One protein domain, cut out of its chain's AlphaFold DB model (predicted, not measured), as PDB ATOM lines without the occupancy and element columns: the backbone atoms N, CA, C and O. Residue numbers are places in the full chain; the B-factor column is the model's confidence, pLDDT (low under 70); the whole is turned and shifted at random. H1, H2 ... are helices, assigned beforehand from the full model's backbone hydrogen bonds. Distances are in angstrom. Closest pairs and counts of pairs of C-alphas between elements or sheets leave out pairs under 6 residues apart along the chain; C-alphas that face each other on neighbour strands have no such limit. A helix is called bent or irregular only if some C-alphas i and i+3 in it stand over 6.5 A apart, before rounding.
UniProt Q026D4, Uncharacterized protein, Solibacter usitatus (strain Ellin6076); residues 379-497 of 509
ATOM      1  N   LEU A 379       1.176   3.023  34.334       51.69
ATOM      2  CA  LEU A 379       1.200   1.939  33.347       51.69
ATOM      3  C   LEU A 379       2.387   1.000  33.609       51.69
ATOM      4  O   LEU A 379       3.462   1.425  34.024       51.69
ATOM      5  N   ALA A 380       2.210  -0.290  33.324       51.62
ATOM      6  CA  ALA A 380       3.224  -1.303  33.607       51.62
ATOM      7  C   ALA A 380       4.551  -1.044  32.867       51.62
ATOM      8  O   ALA A 380       5.621  -1.249  33.430       51.62
ATOM      9  N   SER A 381       4.478  -0.525  31.638       53.81
ATOM     10  CA  SER A 381       5.632  -0.107  30.831       53.81
ATOM     11  C   SER A 381       6.471   0.979  31.509       53.81
ATOM     12  O   SER A 381       7.697   0.954  31.422       53.81
ATOM     13  N   VAL A 382       5.813   1.897  32.216       65.44
ATOM     14  CA  VAL A 382       6.447   2.983  32.965       65.44
ATOM     15  C   VAL A 382       7.128   2.443  34.216       65.44
ATOM     16  O   VAL A 382       8.305   2.707  34.451       65.44
ATOM     17  N   ASP A 383       6.424   1.607  34.984       61.59
ATOM     18  CA  ASP A 383       7.001   0.926  36.149       61.59
ATOM     19  C   ASP A 383       8.196   0.033  35.764       61.59
ATOM     20  O   ASP A 383       9.168  -0.042  36.516       61.59
ATOM     21  N   MET A 384       8.149  -0.627  34.600       61.00
ATOM     22  CA  MET A 384       9.253  -1.430  34.063       61.00
ATOM     23  C   MET A 384      10.464  -0.577  33.707       61.00
ATOM     24  O   MET A 384      11.583  -0.973  34.019       61.00
ATOM     25  N   ALA A 385      10.253   0.568  33.058       70.94
ATOM     26  CA  ALA A 385      11.333   1.475  32.696       70.94
ATOM     27  C   ALA A 385      12.057   1.985  33.953       70.94
ATOM     28  O   ALA A 385      13.280   1.876  34.058       70.94
ATOM     29  N   TRP A 386      11.294   2.403  34.969       80.69
ATOM     30  CA  TRP A 386      11.853   2.795  36.263       80.69
ATOM     31  C   TRP A 386      12.546   1.637  36.995       80.69
ATOM     32  O   TRP A 386      13.602   1.846  37.584       80.69
ATOM     33  N   ALA A 387      12.002   0.417  36.957       70.12
ATOM     34  CA  ALA A 387      12.617  -0.748  37.600       70.12
ATOM     35  C   ALA A 387      13.897  -1.227  36.893       70.12
ATOM     36  O   ALA A 387      14.838  -1.653  37.558       70.12
ATOM     37  N   ALA A 388      13.950  -1.157  35.559       73.81
ATOM     38  CA  ALA A 388      15.159  -1.457  34.793       73.81
ATOM     39  C   ALA A 388      16.280  -0.476  35.153       73.81
ATOM     40  O   ALA A 388      17.406  -0.893  35.410       73.81
ATOM     41  N   LEU A 389      15.945   0.814  35.271       85.25
ATOM     42  CA  LEU A 389      16.895   1.812  35.737       85.25
ATOM     43  C   LEU A 389      17.312   1.586  37.204       85.25
ATOM     44  O   LEU A 389      18.487   1.727  37.526       85.25
ATOM     45  N   GLU A 390      16.387   1.202  38.092       83.50
ATOM     46  CA  GLU A 390      16.698   0.834  39.486       83.50
ATOM     47  C   GLU A 390      17.739  -0.290  39.558       83.50
ATOM     48  O   GLU A 390      18.698  -0.204  40.327       83.50
ATOM     49  N   TYR A 391      17.566  -1.317  38.723       76.50
ATOM     50  CA  TYR A 391      18.482  -2.447  38.629       76.50
ATOM     51  C   TYR A 391      19.864  -2.021  38.125       76.50
ATOM     52  O   TYR A 391      20.863  -2.230  38.813       76.50
ATOM     53  N   ALA A 392      19.905  -1.323  36.987       82.69
ATOM     54  CA  ALA A 392      21.137  -0.805  36.400       82.69
ATOM     55  C   ALA A 392      21.903   0.118  37.363       82.69
ATOM     56  O   ALA A 392      23.133   0.091  37.415       82.69
ATOM     57  N   LEU A 393      21.194   0.916  38.170       85.25
ATOM     58  CA  LEU A 393      21.790   1.754  39.213       85.25
ATOM     59  C   LEU A 393      22.428   0.929  40.333       85.25
ATOM     60  O   LEU A 393      23.523   1.272  40.783       85.25
ATOM     61  N   ALA A 394      21.753  -0.123  40.803       80.06
ATOM     62  CA  ALA A 394      22.291  -1.013  41.828       80.06
ATOM     63  C   ALA A 394      23.553  -1.728  41.323       80.06
ATOM     64  O   ALA A 394      24.602  -1.657  41.963       80.06
ATOM     65  N   GLU A 395      23.479  -2.305  40.126       83.00
ATOM     66  CA  GLU A 395      24.583  -3.018  39.490       83.00
ATOM     67  C   GLU A 395      25.783  -2.097  39.211       83.00
ATOM     68  O   GLU A 395      26.916  -2.410  39.583       83.00
ATOM     69  N   SER A 396      25.541  -0.893  38.683       89.19
ATOM     70  CA  SER A 396      26.575   0.130  38.453       89.19
ATOM     71  C   SER A 396      27.304   0.542  39.734       89.19
ATOM     72  O   SER A 396      28.488   0.893  39.727       89.19
ATOM     73  N   LEU A 397      26.609   0.533  40.874       85.56
ATOM     74  CA  LEU A 397      27.218   0.834  42.166       85.56
ATOM     75  C   LEU A 397      28.054  -0.332  42.686       85.56
ATOM     76  O   LEU A 397      29.118  -0.087  43.265       85.56
ATOM     77  N   ASP A 398      27.601  -1.561  42.492       83.81
ATOM     78  CA  ASP A 398      28.314  -2.755  42.940       83.81
ATOM     79  C   ASP A 398      29.572  -2.999  42.099       83.81
ATOM     80  O   ASP A 398      30.663  -3.153  42.651       83.81
ATOM     81  N   GLN A 399      29.452  -2.889  40.775       86.81
ATOM     82  CA  GLN A 399      30.556  -3.037  39.822       86.81
ATOM     83  C   GLN A 399      31.453  -1.794  39.730       86.81
ATOM     84  O   GLN A 399      32.548  -1.852  39.179       86.81
ATOM     85  N   LYS A 400      31.003  -0.649  40.265       87.12
ATOM     86  CA  LYS A 400      31.633   0.676  40.091       87.12
ATOM     87  C   LYS A 400      31.768   1.111  38.618       87.12
ATOM     88  O   LYS A 400      32.520   2.047  38.342       87.12
ATOM     89  N   SER A 401      31.012   0.504  37.707       89.25
ATOM     90  CA  SER A 401      30.926   0.875  36.289       89.25
ATOM     91  C   SER A 401      29.723   1.794  36.037       89.25
ATOM     92  O   SER A 401      28.916   2.036  36.935       89.25
ATOM     93  N   GLY A 402      29.661   2.410  34.858       89.50
ATOM     94  CA  GLY A 402      28.442   3.035  34.329       89.50
ATOM     95  C   GLY A 402      27.766   2.189  33.247       89.50
ATOM     96  O   GLY A 402      26.644   2.504  32.869       89.50
ATOM     97  N   GLU A 403      28.425   1.128  32.773       87.88
ATOM     98  CA  GLU A 403      27.976   0.293  31.650       87.88
ATOM     99  C   GLU A 403      26.562  -0.277  31.819       87.88
ATOM    100  O   GLU A 403      25.795  -0.145  30.869       87.88
ATOM    101  N   PRO A 404      26.124  -0.765  33.001       89.06
ATOM    102  CA  PRO A 404      24.753  -1.262  33.147       89.06
ATOM    103  C   PRO A 404      23.675  -0.215  32.821       89.06
ATOM    104  O   PRO A 404      22.572  -0.555  32.399       89.06
ATOM    105  N   ILE A 405      23.974   1.077  33.014       90.62
ATOM    106  CA  ILE A 405      23.069   2.172  32.639       90.62
ATOM    107  C   ILE A 405      23.144   2.454  31.137       90.62
ATOM    108  O   ILE A 405      22.121   2.765  30.538       90.62
ATOM    109  N   GLU A 406      24.321   2.334  30.522       90.94
ATOM    110  CA  GLU A 406      24.509   2.515  29.074       90.94
ATOM    111  C   GLU A 406      23.828   1.421  28.243       90.94
ATOM    112  O   GLU A 406      23.413   1.664  27.115       90.94
ATOM    113  N   GLU A 407      23.668   0.228  28.815       86.19
ATOM    114  CA  GLU A 407      23.025  -0.924  28.177       86.19
ATOM    115  C   GLU A 407      21.492  -0.935  28.326       86.19
ATOM    116  O   GLU A 407      20.812  -1.870  27.885       86.19
ATOM    117  N   LEU A 408      20.902   0.112  28.920       78.94
ATOM    118  CA  LEU A 408      19.450   0.233  29.016       78.94
ATOM    119  C   LEU A 408      18.817   0.291  27.619       78.94
ATOM    120  O   LEU A 408      19.060   1.198  26.827       78.94
ATOM    121  N   ARG A 409      17.886  -0.633  27.356       72.31
ATOM    122  CA  ARG A 409      17.118  -0.680  26.094       72.31
ATOM    123  C   ARG A 409      16.312   0.597  25.818       72.31
ATOM    124  O   ARG A 409      16.013   0.896  24.666       72.31
ATOM    125  N   ARG A 410      15.918   1.313  26.873       76.12
ATOM    126  CA  ARG A 410      15.198   2.591  26.813       76.12
ATOM    127  C   ARG A 410      16.207   3.732  26.914       76.12
ATOM    128  O   ARG A 410      16.595   4.128  28.011       76.12
ATOM    129  N   MET A 411      16.680   4.200  25.758       80.94
ATOM    130  CA  MET A 411      17.778   5.175  25.676       80.94
ATOM    131  C   MET A 411      17.443   6.529  26.320       80.94
ATOM    132  O   MET A 411      18.330   7.223  26.810       80.94
ATOM    133  N   ASP A 412      16.161   6.871  26.382       85.50
ATOM    134  CA  ASP A 412      15.594   8.024  27.080       85.50
ATOM    135  C   ASP A 412      15.836   7.999  28.604       85.50
ATOM    136  O   ASP A 412      15.911   9.052  29.236       85.50
ATOM    137  N   PHE A 413      16.058   6.823  29.207       87.69
ATOM    138  CA  PHE A 413      16.380   6.687  30.636       87.69
ATOM    139  C   PHE A 413      17.873   6.835  30.953       87.69
ATOM    140  O   PHE A 413      18.222   7.086  32.110       87.69
ATOM    141  N   ILE A 414      18.760   6.707  29.960       91.44
ATOM    142  CA  ILE A 414      20.218   6.740  30.161       91.44
ATOM    143  C   ILE A 414      20.669   8.070  30.791       91.44
ATOM    144  O   ILE A 414      21.388   8.030  31.797       91.44
ATOM    145  N   PRO A 415      20.241   9.257  30.304       93.06
ATOM    146  CA  PRO A 415      20.649  10.529  30.902       93.06
ATOM    147  C   PRO A 415      20.225  10.653  32.371       93.06
ATOM    148  O   PRO A 415      21.045  10.999  33.227       93.06
ATOM    149  N   VAL A 416      18.969  10.310  32.682       93.00
ATOM    150  CA  VAL A 416      18.440  10.322  34.055       93.00
ATOM    151  C   VAL A 416      19.229   9.350  34.931       93.00
ATOM    152  O   VAL A 416      19.640   9.707  36.038       93.00
ATOM    153  N   GLY A 417      19.525   8.155  34.420       91.38
ATOM    154  CA  GLY A 417      20.313   7.152  35.123       91.38
ATOM    155  C   GLY A 417      21.726   7.609  35.464       91.38
ATOM    156  O   GLY A 417      22.153   7.464  36.611       91.38
ATOM    157  N   ARG A 418      22.435   8.246  34.528       92.25
ATOM    158  CA  ARG A 418      23.766   8.825  34.785       92.25
ATOM    159  C   ARG A 418      23.726   9.857  35.914       92.25
ATOM    160  O   ARG A 418      24.571   9.820  36.813       92.25
ATOM    161  N   ALA A 419      22.735  10.751  35.901       91.38
ATOM    162  CA  ALA A 419      22.567  11.764  36.945       91.38
ATOM    163  C   ALA A 419      22.264  11.129  38.315       91.38
ATOM    164  O   ALA A 419      22.858  11.491  39.336       91.38
ATOM    165  N   MET A 420      21.408  10.105  38.340       91.12
ATOM    166  CA  MET A 420      21.096   9.339  39.546       91.12
ATOM    167  C   MET A 420      22.301   8.573  40.104       91.12
ATOM    168  O   MET A 420      22.522   8.569  41.319       91.12
ATOM    169  N   LEU A 421      23.120   7.973  39.238       91.38
ATOM    170  CA  LEU A 421      24.362   7.311  39.632       91.38
ATOM    171  C   LEU A 421      25.346   8.312  40.249       91.38
ATOM    172  O   LEU A 421      25.989   8.006  41.256       91.38
ATOM    173  N   GLY A 422      25.422   9.526  39.694       88.69
ATOM    174  CA  GLY A 422      26.172  10.644  40.266       88.69
ATOM    175  C   GLY A 422      25.741  10.953  41.702       88.69
ATOM    176  O   GLY A 422      26.575  10.959  42.613       88.69
ATOM    177  N   LEU A 423      24.436  11.113  41.933       88.06
ATOM    178  CA  LEU A 423      23.876  11.337  43.270       88.06
ATOM    179  C   LEU A 423      24.162  10.166  44.233       88.06
ATOM    180  O   LEU A 423      24.536  10.381  45.390       88.06
ATOM    181  N   ALA A 424      24.042   8.921  43.770       87.75
ATOM    182  CA  ALA A 424      24.303   7.738  44.590       87.75
ATOM    183  C   ALA A 424      25.790   7.564  44.956       87.75
ATOM    184  O   ALA A 424      26.120   7.184  46.084       87.75
ATOM    185  N   ARG A 425      26.709   7.879  44.035       86.88
ATOM    186  CA  ARG A 425      28.160   7.865  44.292       86.88
ATOM    187  C   ARG A 425      28.559   8.937  45.298       86.88
ATOM    188  O   ARG A 425      29.326   8.648  46.219       86.88
ATOM    189  N   LEU A 426      27.985  10.136  45.179       82.81
ATOM    190  CA  LEU A 426      28.138  11.191  46.180       82.81
ATOM    191  C   LEU A 426      27.733  10.674  47.565       82.81
ATOM    192  O   LEU A 426      28.524  10.778  48.503       82.81
ATOM    193  N   ALA A 427      26.579  10.009  47.666       79.38
ATOM    194  CA  ALA A 427      26.085   9.447  48.917       79.38
ATOM    195  C   ALA A 427      26.995   8.395  49.563       79.38
ATOM    196  O   ALA A 427      27.156   8.390  50.785       79.38
ATOM    197  N   ARG A 428      27.601   7.511  48.763       75.44
ATOM    198  CA  ARG A 428      28.509   6.463  49.259       75.44
ATOM    199  C   ARG A 428      29.880   6.981  49.670       75.44
ATOM    200  O   ARG A 428      30.544   6.327  50.466       75.44
ATOM    201  N   SER A 429      30.314   8.125  49.143       71.12
ATOM    202  CA  SER A 429      31.683   8.618  49.336       71.12
ATOM    203  C   SER A 429      32.029   8.993  50.784       71.12
ATOM    204  O   SER A 429      33.207   9.163  51.089       71.12
ATOM    205  N   GLY A 430      31.038   9.143  51.675       60.28
ATOM    206  CA  GLY A 430      31.238   9.417  53.107       60.28
ATOM    207  C   GLY A 430      31.899  10.765  53.437       60.28
ATOM    208  O   GLY A 430      31.992  11.130  54.607       60.28
ATOM    209  N   ARG A 431      32.338  11.531  52.429       62.84
ATOM    210  CA  ARG A 431      32.926  12.865  52.588       62.84
ATOM    211  C   ARG A 431      31.852  13.863  53.036       62.84
ATOM    212  O   ARG A 431      30.657  13.649  52.820       62.84
ATOM    213  N   LEU A 432      32.270  14.975  53.646       59.75
ATOM    214  CA  LEU A 432      31.404  16.126  53.928       59.75
ATOM    215  C   LEU A 432      30.836  16.673  52.606       59.75
ATOM    216  O   LEU A 432      31.419  17.538  51.961       59.75
ATOM    217  N   LEU A 433      29.715  16.098  52.169       66.62
ATOM    218  CA  LEU A 433      28.979  16.526  50.989       66.62
ATOM    219  C   LEU A 433      28.481  17.949  51.217       66.62
ATOM    220  O   LEU A 433      27.663  18.174  52.114       66.62
ATOM    221  N   LYS A 434      28.984  18.883  50.407       75.94
ATOM    222  CA  LYS A 434      28.485  20.254  50.349       75.94
ATOM    223  C   LYS A 434      27.057  20.232  49.803       75.94
ATOM    224  O   LYS A 434      26.796  19.573  48.799       75.94
ATOM    225  N   ARG A 435      26.158  20.969  50.457       80.25
ATOM    226  CA  ARG A 435      24.749  21.142  50.066       80.25
ATOM    227  C   ARG A 435      24.586  21.430  48.571       80.25
ATOM    228  O   ARG A 435      23.816  20.757  47.897       80.25
ATOM    229  N   GLU A 436      25.388  22.355  48.053       82.31
ATOM    230  CA  GLU A 436      25.388  22.776  46.647       82.31
ATOM    231  C   GLU A 436      25.581  21.609  45.670       82.31
ATOM    232  O   GLU A 436      24.949  21.569  44.616       82.31
ATOM    233  N   ALA A 437      26.402  20.614  46.024       83.31
ATOM    234  CA  ALA A 437      26.636  19.449  45.175       83.31
ATOM    235  C   ALA A 437      25.407  18.528  45.111       83.31
ATOM    236  O   ALA A 437      25.106  17.976  44.055       83.31
ATOM    237  N   ILE A 438      24.676  18.386  46.223       84.38
ATOM    238  CA  ILE A 438      23.429  17.611  46.277       84.38
ATOM    239  C   ILE A 438      22.339  18.336  45.481       84.38
ATOM    240  O   ILE A 438      21.692  17.721  44.637       84.38
ATOM    241  N   GLU A 439      22.173  19.643  45.696       87.50
ATOM    242  CA  GLU A 439      21.189  20.449  44.965       87.50
ATOM    243  C   GLU A 439      21.452  20.455  43.458       87.50
ATOM    244  O   GLU A 439      20.520  20.290  42.674       87.50
ATOM    245  N   THR A 440      22.714  20.587  43.043       88.06
ATOM    246  CA  THR A 440      23.098  20.555  41.624       88.06
ATOM    247  C   THR A 440      22.702  19.227  40.980       88.06
ATOM    248  O   THR A 440      22.122  19.218  39.894       88.06
ATOM    249  N   GLN A 441      22.943  18.102  41.660       88.25
ATOM    250  CA  GLN A 441      22.545  16.789  41.147       88.25
ATOM    251  C   GLN A 441      21.028  16.610  41.112       88.25
ATOM    252  O   GLN A 441      20.500  16.124  40.118       88.25
ATOM    253  N   LEU A 442      20.305  17.048  42.143       90.12
ATOM    254  CA  LEU A 442      18.842  16.981  42.152       90.12
ATOM    255  C   LEU A 442      18.218  17.839  41.046       90.12
ATOM    256  O   LEU A 442      17.289  17.390  40.381       90.12
ATOM    257  N   ARG A 443      18.754  19.039  40.790       91.06
ATOM    258  CA  ARG A 443      18.317  19.890  39.671       91.06
ATOM    259  C   ARG A 443      18.615  19.253  38.315       91.06
ATOM    260  O   ARG A 443      17.770  19.343  37.431       91.06
ATOM    261  N   SER A 444      19.764  18.591  38.174       90.56
ATOM    262  CA  SER A 444      20.116  17.826  36.970       90.56
ATOM    263  C   SER A 444      19.132  16.678  36.727       90.56
ATOM    264  O   SER A 444      18.570  16.568  35.640       90.56
ATOM    265  N   ILE A 445      18.825  15.888  37.766       91.81
ATOM    266  CA  ILE A 445      17.820  14.817  37.686       91.81
ATOM    267  C   ILE A 445      16.453  15.397  37.313       91.81
ATOM    268  O   ILE A 445      15.799  14.856  36.432       91.81
ATOM    269  N   ARG A 446      16.033  16.512  37.930       91.56
ATOM    270  CA  ARG A 446      14.758  17.178  37.611       91.56
ATOM    271  C   ARG A 446      14.678  17.593  36.145       91.56
ATOM    272  O   ARG A 446      13.661  17.378  35.501       91.56
ATOM    273  N   TYR A 447      15.742  18.218  35.645       91.44
ATOM    274  CA  TYR A 447      15.816  18.686  34.266       91.44
ATOM    275  C   TYR A 447      15.681  17.509  33.292       91.44
ATOM    276  O   TYR A 447      14.784  17.510  32.458       91.44
ATOM    277  N   LEU A 448      16.484  16.459  33.476       89.62
ATOM    278  CA  LEU A 448      16.470  15.286  32.598       89.62
ATOM    279  C   LEU A 448      15.176  14.471  32.731       89.62
ATOM    280  O   LEU A 448      14.668  13.951  31.746       89.62
ATOM    281  N   GLN A 449      14.598  14.385  33.932       89.62
ATOM    282  CA  GLN A 449      13.305  13.730  34.117       89.62
ATOM    283  C   GLN A 449      12.175  14.505  33.434       89.62
ATOM    284  O   GLN A 449      11.244  13.874  32.944       89.62
ATOM    285  N   SER A 450      12.238  15.839  33.367       85.88
ATOM    286  CA  SER A 450      11.191  16.631  32.712       85.88
ATOM    287  C   SER A 450      11.019  16.285  31.227       85.88
ATOM    288  O   SER A 450       9.899  16.338  30.726       85.88
ATOM    289  N   GLU A 451      12.089  15.826  30.566       84.25
ATOM    290  CA  GLU A 451      12.076  15.382  29.165       84.25
ATOM    291  C   GLU A 451      11.295  14.072  28.966       84.25
ATOM    292  O   GLU A 451      10.710  13.859  27.908       84.25
ATOM    293  N   ILE A 452      11.219  13.228  30.001       82.19
ATOM    294  CA  ILE A 452      10.501  11.941  29.983       82.19
ATOM    295  C   ILE A 452       9.223  11.959  30.847       82.19
ATOM    296  O   ILE A 452       8.499  10.970  30.943       82.19
ATOM    297  N   ALA A 453       8.897  13.090  31.479       77.94
ATOM    298  CA  ALA A 453       7.839  13.186  32.485       77.94
ATOM    299  C   ALA A 453       6.431  12.920  31.936       77.94
ATOM    300  O   ALA A 453       5.602  12.349  32.642       77.94
ATOM    301  N   MET A 454       6.161  13.331  30.693       67.12
ATOM    302  CA  MET A 454       4.849  13.152  30.058       67.12
ATOM    303  C   MET A 454       4.505  11.677  29.832       67.12
ATOM    304  O   MET A 454       3.346  11.296  29.950       67.12
ATOM    305  N   GLU A 455       5.507  10.851  29.528       63.25
ATOM    306  CA  GLU A 455       5.315   9.428  29.241       63.25
ATOM    307  C   GLU A 455       5.502   8.559  30.494       63.25
ATOM    308  O   GLU A 455       4.796   7.566  30.668       63.25
ATOM    309  N   TYR A 456       6.396   8.956  31.408       71.06
ATOM    310  CA  TYR A 456       6.844   8.105  32.515       71.06
ATOM    311  C   TYR A 456       6.551   8.645  33.919       71.06
ATOM    312  O   TYR A 456       6.821   7.964  34.911       71.06
ATOM    313  N   GLY A 457       5.993   9.847  34.039       77.50
ATOM    314  CA  GLY A 457       5.742  10.479  35.331       77.50
ATOM    315  C   GLY A 457       7.023  10.884  36.074       77.50
ATOM    316  O   GLY A 457       8.100  11.033  35.491       77.50
ATOM    317  N   ARG A 458       6.892  11.122  37.385       81.56
ATOM    318  CA  ARG A 458       7.997  11.532  38.272       81.56
ATOM    319  C   ARG A 458       8.879  10.352  38.685       81.56
ATOM    320  O   ARG A 458       8.426   9.212  38.716       81.56
ATOM    321  N   VAL A 459      10.127  10.644  39.064       84.38
ATOM    322  CA  VAL A 459      11.090   9.623  39.508       84.38
ATOM    323  C   VAL A 459      10.599   8.974  40.813       84.38
ATOM    324  O   VAL A 459      10.408   9.680  41.798       84.38
ATOM    325  N   PRO A 460      10.428   7.649  40.923       81.75
ATOM    326  CA  PRO A 460       9.985   7.046  42.183       81.75
ATOM    327  C   PRO A 460      11.053   7.159  43.286       81.75
ATOM    328  O   PRO A 460      12.167   6.696  43.094       81.75
ATOM    329  N   TRP A 461      10.744   7.639  44.497       81.69
ATOM    330  CA  TRP A 461      11.728   7.747  45.601       81.69
ATOM    331  C   TRP A 461      12.499   6.444  45.881       81.69
ATOM    332  O   TRP A 461      13.675   6.452  46.254       81.69
ATOM    333  N   ARG A 462      11.836   5.297  45.679       79.31
ATOM    334  CA  ARG A 462      12.410   3.959  45.884       79.31
ATOM    335  C   ARG A 462      13.643   3.671  45.022       79.31
ATOM    336  O   ARG A 462      14.476   2.898  45.478       79.31
ATOM    337  N   ILE A 463      13.772   4.319  43.858       81.38
ATOM    338  CA  ILE A 463      14.862   4.075  42.899       81.38
ATOM    339  C   ILE A 463      16.225   4.531  43.428       81.38
ATOM    340  O   ILE A 463      17.270   4.111  42.938       81.38
ATOM    341  N   LEU A 464      16.239   5.356  44.479       82.81
ATOM    342  CA  LEU A 464      17.467   5.679  45.183       82.81
ATOM    343  C   LEU A 464      17.976   4.466  45.989       82.81
ATOM    344  O   LEU A 464      17.254   3.923  46.837       82.81
ATOM    345  N   PRO A 465      19.259   4.094  45.846       79.56
ATOM    346  CA  PRO A 465      19.883   3.060  46.663       79.56
ATOM    347  C   PRO A 465      19.756   3.348  48.163       79.56
ATOM    348  O   PRO A 465      19.768   4.504  48.600       79.56
ATOM    349  N   ALA A 466      19.691   2.294  48.981       77.50
ATOM    350  CA  ALA A 466      19.531   2.414  50.433       77.50
ATOM    351  C   ALA A 466      20.552   3.358  51.115       77.50
ATOM    352  O   ALA A 466      20.131   4.128  51.984       77.50
ATOM    353  N   PRO A 467      21.845   3.401  50.720       73.88
ATOM    354  CA  PRO A 467      22.796   4.372  51.269       73.88
ATOM    355  C   PRO A 467      22.420   5.832  50.977       73.88
ATOM    356  O   PRO A 467      22.561   6.686  51.852       73.88
ATOM    357  N   ALA A 468      21.897   6.119  49.781       79.62
ATOM    358  CA  ALA A 468      21.455   7.458  49.395       79.62
ATOM    359  C   ALA A 468      20.198   7.872  50.164       79.62
ATOM    360  O   ALA A 468      20.178   8.943  50.770       79.62
ATOM    361  N   ARG A 469      19.194   6.990  50.253       83.44
ATOM    362  CA  ARG A 469      17.990   7.238  51.068       83.44
ATOM    363  C   ARG A 469      18.332   7.456  52.542       83.44
ATOM    364  O   ARG A 469      17.833   8.390  53.163       83.44
ATOM    365  N   SER A 470      19.234   6.640  53.082       79.62
ATOM    366  CA  SER A 470      19.695   6.754  54.470       79.62
ATOM    367  C   SER A 470      20.427   8.067  54.737       79.62
ATOM    368  O   SER A 470      20.340   8.590  55.843       79.62
ATOM    369  N   MET A 471      21.143   8.614  53.752       82.31
ATOM    370  CA  MET A 471      21.802   9.913  53.891       82.31
ATOM    371  C   MET A 471      20.784  11.035  54.114       82.31
ATOM    372  O   MET A 471      20.951  11.813  55.051       82.31
ATOM    373  N   PHE A 472      19.725  11.087  53.300       79.75
ATOM    374  CA  PHE A 472      18.668  12.092  53.439       79.75
ATOM    375  C   PHE A 472      17.908  11.935  54.760       79.75
ATOM    376  O   PHE A 472      17.714  12.917  55.470       79.75
ATOM    377  N   LEU A 473      17.586  10.698  55.153       76.31
ATOM    378  CA  LEU A 473      16.918  10.417  56.430       76.31
ATOM    379  C   LEU A 473      17.768  10.810  57.649       76.31
ATOM    380  O   LEU A 473      17.243  11.338  58.623       76.31
ATOM    381  N   LYS A 474      19.088  10.581  57.601       75.31
ATOM    382  CA  LYS A 474      19.997  10.909  58.712       75.31
ATOM    383  C   LYS A 474      20.325  12.394  58.805       75.31
ATOM    384  O   LYS A 474      20.493  12.899  59.909       75.31
ATOM    385  N   ARG A 475      20.476  13.081  57.668       72.62
ATOM    386  CA  ARG A 475      20.893  14.491  57.640       72.62
ATOM    387  C   ARG A 475      19.749  15.479  57.843       72.62
ATOM    388  O   ARG A 475      20.071  16.623  58.119       72.62
ATOM    389  N   ARG A 476      18.487  15.032  57.731       70.81
ATOM    390  CA  ARG A 476      17.263  15.852  57.800       70.81
ATOM    391  C   ARG A 476      17.367  17.094  56.895       70.81
ATOM    392  O   ARG A 476      17.877  18.119  57.339       70.81
ATOM    393  N   PRO A 477      16.967  16.994  55.613       74.69
ATOM    394  CA  PRO A 477      17.085  18.110  54.676       74.69
ATOM    395  C   PRO A 477      16.375  19.353  55.226       74.69
ATOM    396  O   PRO A 477      15.337  19.241  55.875       74.69
ATOM    397  N   ASP A 478      16.938  20.531  54.969       79.50
ATOM    398  CA  ASP A 478      16.232  21.779  55.244       79.50
ATOM    399  C   ASP A 478      15.034  21.934  54.293       79.50
ATOM    400  O   ASP A 478      14.905  21.207  53.303       79.50
ATOM    401  N   THR A 479      14.149  22.888  54.581       81.75
ATOM    402  CA  THR A 479      12.891  23.072  53.842       81.75
ATOM    403  C   THR A 479      13.112  23.207  52.333       81.75
ATOM    404  O   THR A 479      12.424  22.554  51.552       81.75
ATOM    405  N   GLY A 480      14.131  23.966  51.912       82.50
ATOM    406  CA  GLY A 480      14.442  24.154  50.490       82.50
ATOM    407  C   GLY A 480      14.940  22.883  49.791       82.50
ATOM    408  O   GLY A 480      14.580  22.625  48.641       82.50
ATOM    409  N   LEU A 481      15.736  22.051  50.471       83.50
ATOM    410  CA  LEU A 481      16.160  20.765  49.920       83.50
ATOM    411  C   LEU A 481      15.006  19.754  49.904       83.50
ATOM    412  O   LEU A 481      14.898  18.983  48.954       83.50
ATOM    413  N   LEU A 482      14.127  19.770  50.910       84.81
ATOM    414  CA  LEU A 482      12.948  18.905  50.968       84.81
ATOM    415  C   LEU A 482      11.960  19.210  49.831       84.81
ATOM    416  O   LEU A 482      11.514  18.288  49.150       84.81
ATOM    417  N   GLU A 483      11.686  20.486  49.556       85.44
ATOM    418  CA  GLU A 483      10.876  20.907  48.404       85.44
ATOM    419  C   GLU A 483      11.468  20.409  47.082       85.44
ATOM    420  O   GLU A 483      10.753  19.861  46.241       85.44
ATOM    421  N   LEU A 484      12.787  20.534  46.908       87.00
ATOM    422  CA  LEU A 484      13.466  20.036  45.715       87.00
ATOM    423  C   LEU A 484      13.356  18.506  45.591       87.00
ATOM    424  O   LEU A 484      13.181  17.997  44.484       87.00
ATOM    425  N   LEU A 485      13.406  17.767  46.705       87.69
ATOM    426  CA  LEU A 485      13.179  16.320  46.708       87.69
ATOM    427  C   LEU A 485      11.743  15.966  46.302       87.69
ATOM    428  O   LEU A 485      11.579  15.061  45.494       87.69
ATOM    429  N   HIS A 486      10.727  16.686  46.786       84.44
ATOM    430  CA  HIS A 486       9.326  16.474  46.380       84.44
ATOM    431  C   HIS A 486       9.046  16.857  44.920       84.44
ATOM    432  O   HIS A 486       8.129  16.321  44.294       84.44
ATOM    433  N   GLN A 487       9.826  17.781  44.359       84.69
ATOM    434  CA  GLN A 487       9.739  18.135  42.942       84.69
ATOM    435  C   GLN A 487      10.355  17.063  42.038       84.69
ATOM    436  O   GLN A 487       9.856  16.840  40.940       84.69
ATOM    437  N   VAL A 488      11.434  16.413  42.484       86.75
ATOM    438  CA  VAL A 488      12.135  15.374  41.714       86.75
ATOM    439  C   VAL A 488      11.471  14.010  41.878       86.75
ATOM    440  O   VAL A 488      11.298  13.284  40.898       86.75
ATOM    441  N   PHE A 489      11.124  13.654  43.115       86.44
ATOM    442  CA  PHE A 489      10.726  12.307  43.478       86.44
ATOM    443  C   PHE A 489       9.257  12.203  43.873       86.44
ATOM    444  O   PHE A 489       8.723  13.021  44.620       86.44
ATOM    445  N   ASP A 490       8.635  11.116  43.439       81.00
ATOM    446  CA  ASP A 490       7.325  10.686  43.905       81.00
ATOM    447  C   ASP A 490       7.447   9.753  45.120       81.00
ATOM    448  O   ASP A 490       8.327   8.887  45.169       81.00
ATOM    449  N   GLY A 491       6.575   9.915  46.118       75.00
ATOM    450  CA  GLY A 491       6.576   9.077  47.326       75.00
ATOM    451  C   GLY A 491       7.738   9.335  48.298       75.00
ATOM    452  O   GLY A 491       8.216   8.400  48.949       75.00
ATOM    453  N   VAL A 492       8.214  10.581  48.386       80.25
ATOM    454  CA  VAL A 492       9.184  11.019  49.407       80.25
ATOM    455  C   VAL A 492       8.579  10.817  50.813       80.25
ATOM    456  O   VAL A 492       7.450  11.249  51.040       80.25
ATOM    457  N   PRO A 493       9.281  10.160  51.761       75.56
ATOM    458  CA  PRO A 493       8.750   9.883  53.096       75.56
ATOM    459  C   PRO A 493       8.430  11.149  53.896       75.56
ATOM    460  O   PRO A 493       9.292  12.010  54.052       75.56
ATOM    461  N   GLU A 494       7.246  11.192  54.510       71.50
ATOM    462  CA  GLU A 494       6.805  12.283  55.399       71.50
ATOM    463  C   GLU A 494       7.738  12.488  56.602       71.50
ATOM    464  O   GLU A 494       7.955  13.615  57.033       71.50
ATOM    465  N   ALA A 495       8.394  11.420  57.071       67.50
ATOM    466  CA  ALA A 495       9.390  11.465  58.149       67.50
ATOM    467  C   ALA A 495      10.607  12.373  57.853       67.50
ATOM    468  O   ALA A 495      11.408  12.639  58.746       67.50
ATOM    469  N   LEU A 496      10.782  12.834  56.606       65.31
ATOM    470  CA  LEU A 496      11.781  13.847  56.248       65.31
ATOM    471  C   LEU A 496      11.325  15.285  56.557       65.31
ATOM    472  O   LEU A 496      12.179  16.163  56.631       65.31
ATOM    473  N   GLY A 497      10.018  15.519  56.729       54.44
ATOM    474  CA  GLY A 497       9.398  16.827  56.976       54.44
ATOM    475  C   GLY A 497       8.950  17.085  58.418       54.44
ATOM    476  O   GLY A 497       8.590  18.217  58.737       54.44
TER     477      GLY A 497
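Overview. This is residues 379 to 497 of the 509 residues of an uncharacterized protein of Solibacter usitatus (strain Ellin6076) (UniProt Q026D4). A helical hairpin of H3 and H4 makes the core, with H1 packed slantwise on H3 and H6 running beside part of H4. H5 packs on residues 423 to 428 of H3, and short H2 sits where H1 and H3 meet it. The printed part has 119 residues with six named helices, H1 to H6 in chain order, and no named strand; the class is all helix. It is compact, with a radius of gyration of the C-alphas of 13.5 A and spans of 36 by 31 by 21 A.

Arrangement. H4, residues 435 to 456, has a kink of 51 degrees near residue 450 and is irregular, with C-alphas 451 and 454 7.6 A apart. H3, residues 413 to 428, is the hub and forms a hairpin with H4: they touch, opposite ways at a shallow tilt of 27 degrees, with the C-alphas of Val 416 and Leu 448 closest at 5.5 A. Residues 439 to 449 of H4 alone touch H6, residues 479 to 488, closest at C-alphas Arg 446 and Val 488, 5.2 A. H1, residues 380 to 399, touches H3 at a steep tilt of 43 degrees, closest at C-alphas Leu 393 and Leu 421, 6.1 A. H5, residues 466 to 475, touches H3 at a steep tilt of 57 degrees, closest at C-alphas Ala 427 and Ala 468, 5.1 A. H2, residues 403 to 406, touches H1, closest at C-alphas Ala 392 and Pro 404, 4.9 A, and H3, closest at C-alphas Ile 405 and Ile 414, 5.9 A. H5 and H6 are apart. Every O i to N i+4 pair is within hydrogen-bond range in H1, H3, H5 and H6, and 14 of 18 in H4; H2 is too short for such a pair.

Along the chain. H4 measures 28.3 A from C-alpha 435 at (24.749, 21.142, 50.066) to C-alpha 456. H1 measures 28.1 A from C-alpha 380 at (3.224, -1.303, 33.607), and H3 22.2 A. H6 ends at C-alpha 488, (12.135, 15.374, 41.714).

Size, cuts and confidence. The C-alphas farthest apart, of Leu 379 and Leu 432, are 39.2 A apart. The printed part has no cut and no long link. Residues 459 to 460 pair with 489 to 490, parallel. Mean pLDDT of the printed part is 80.4; residues 379 to 384, 430 to 433, 454 to 455 and 495 to 497 are under 70.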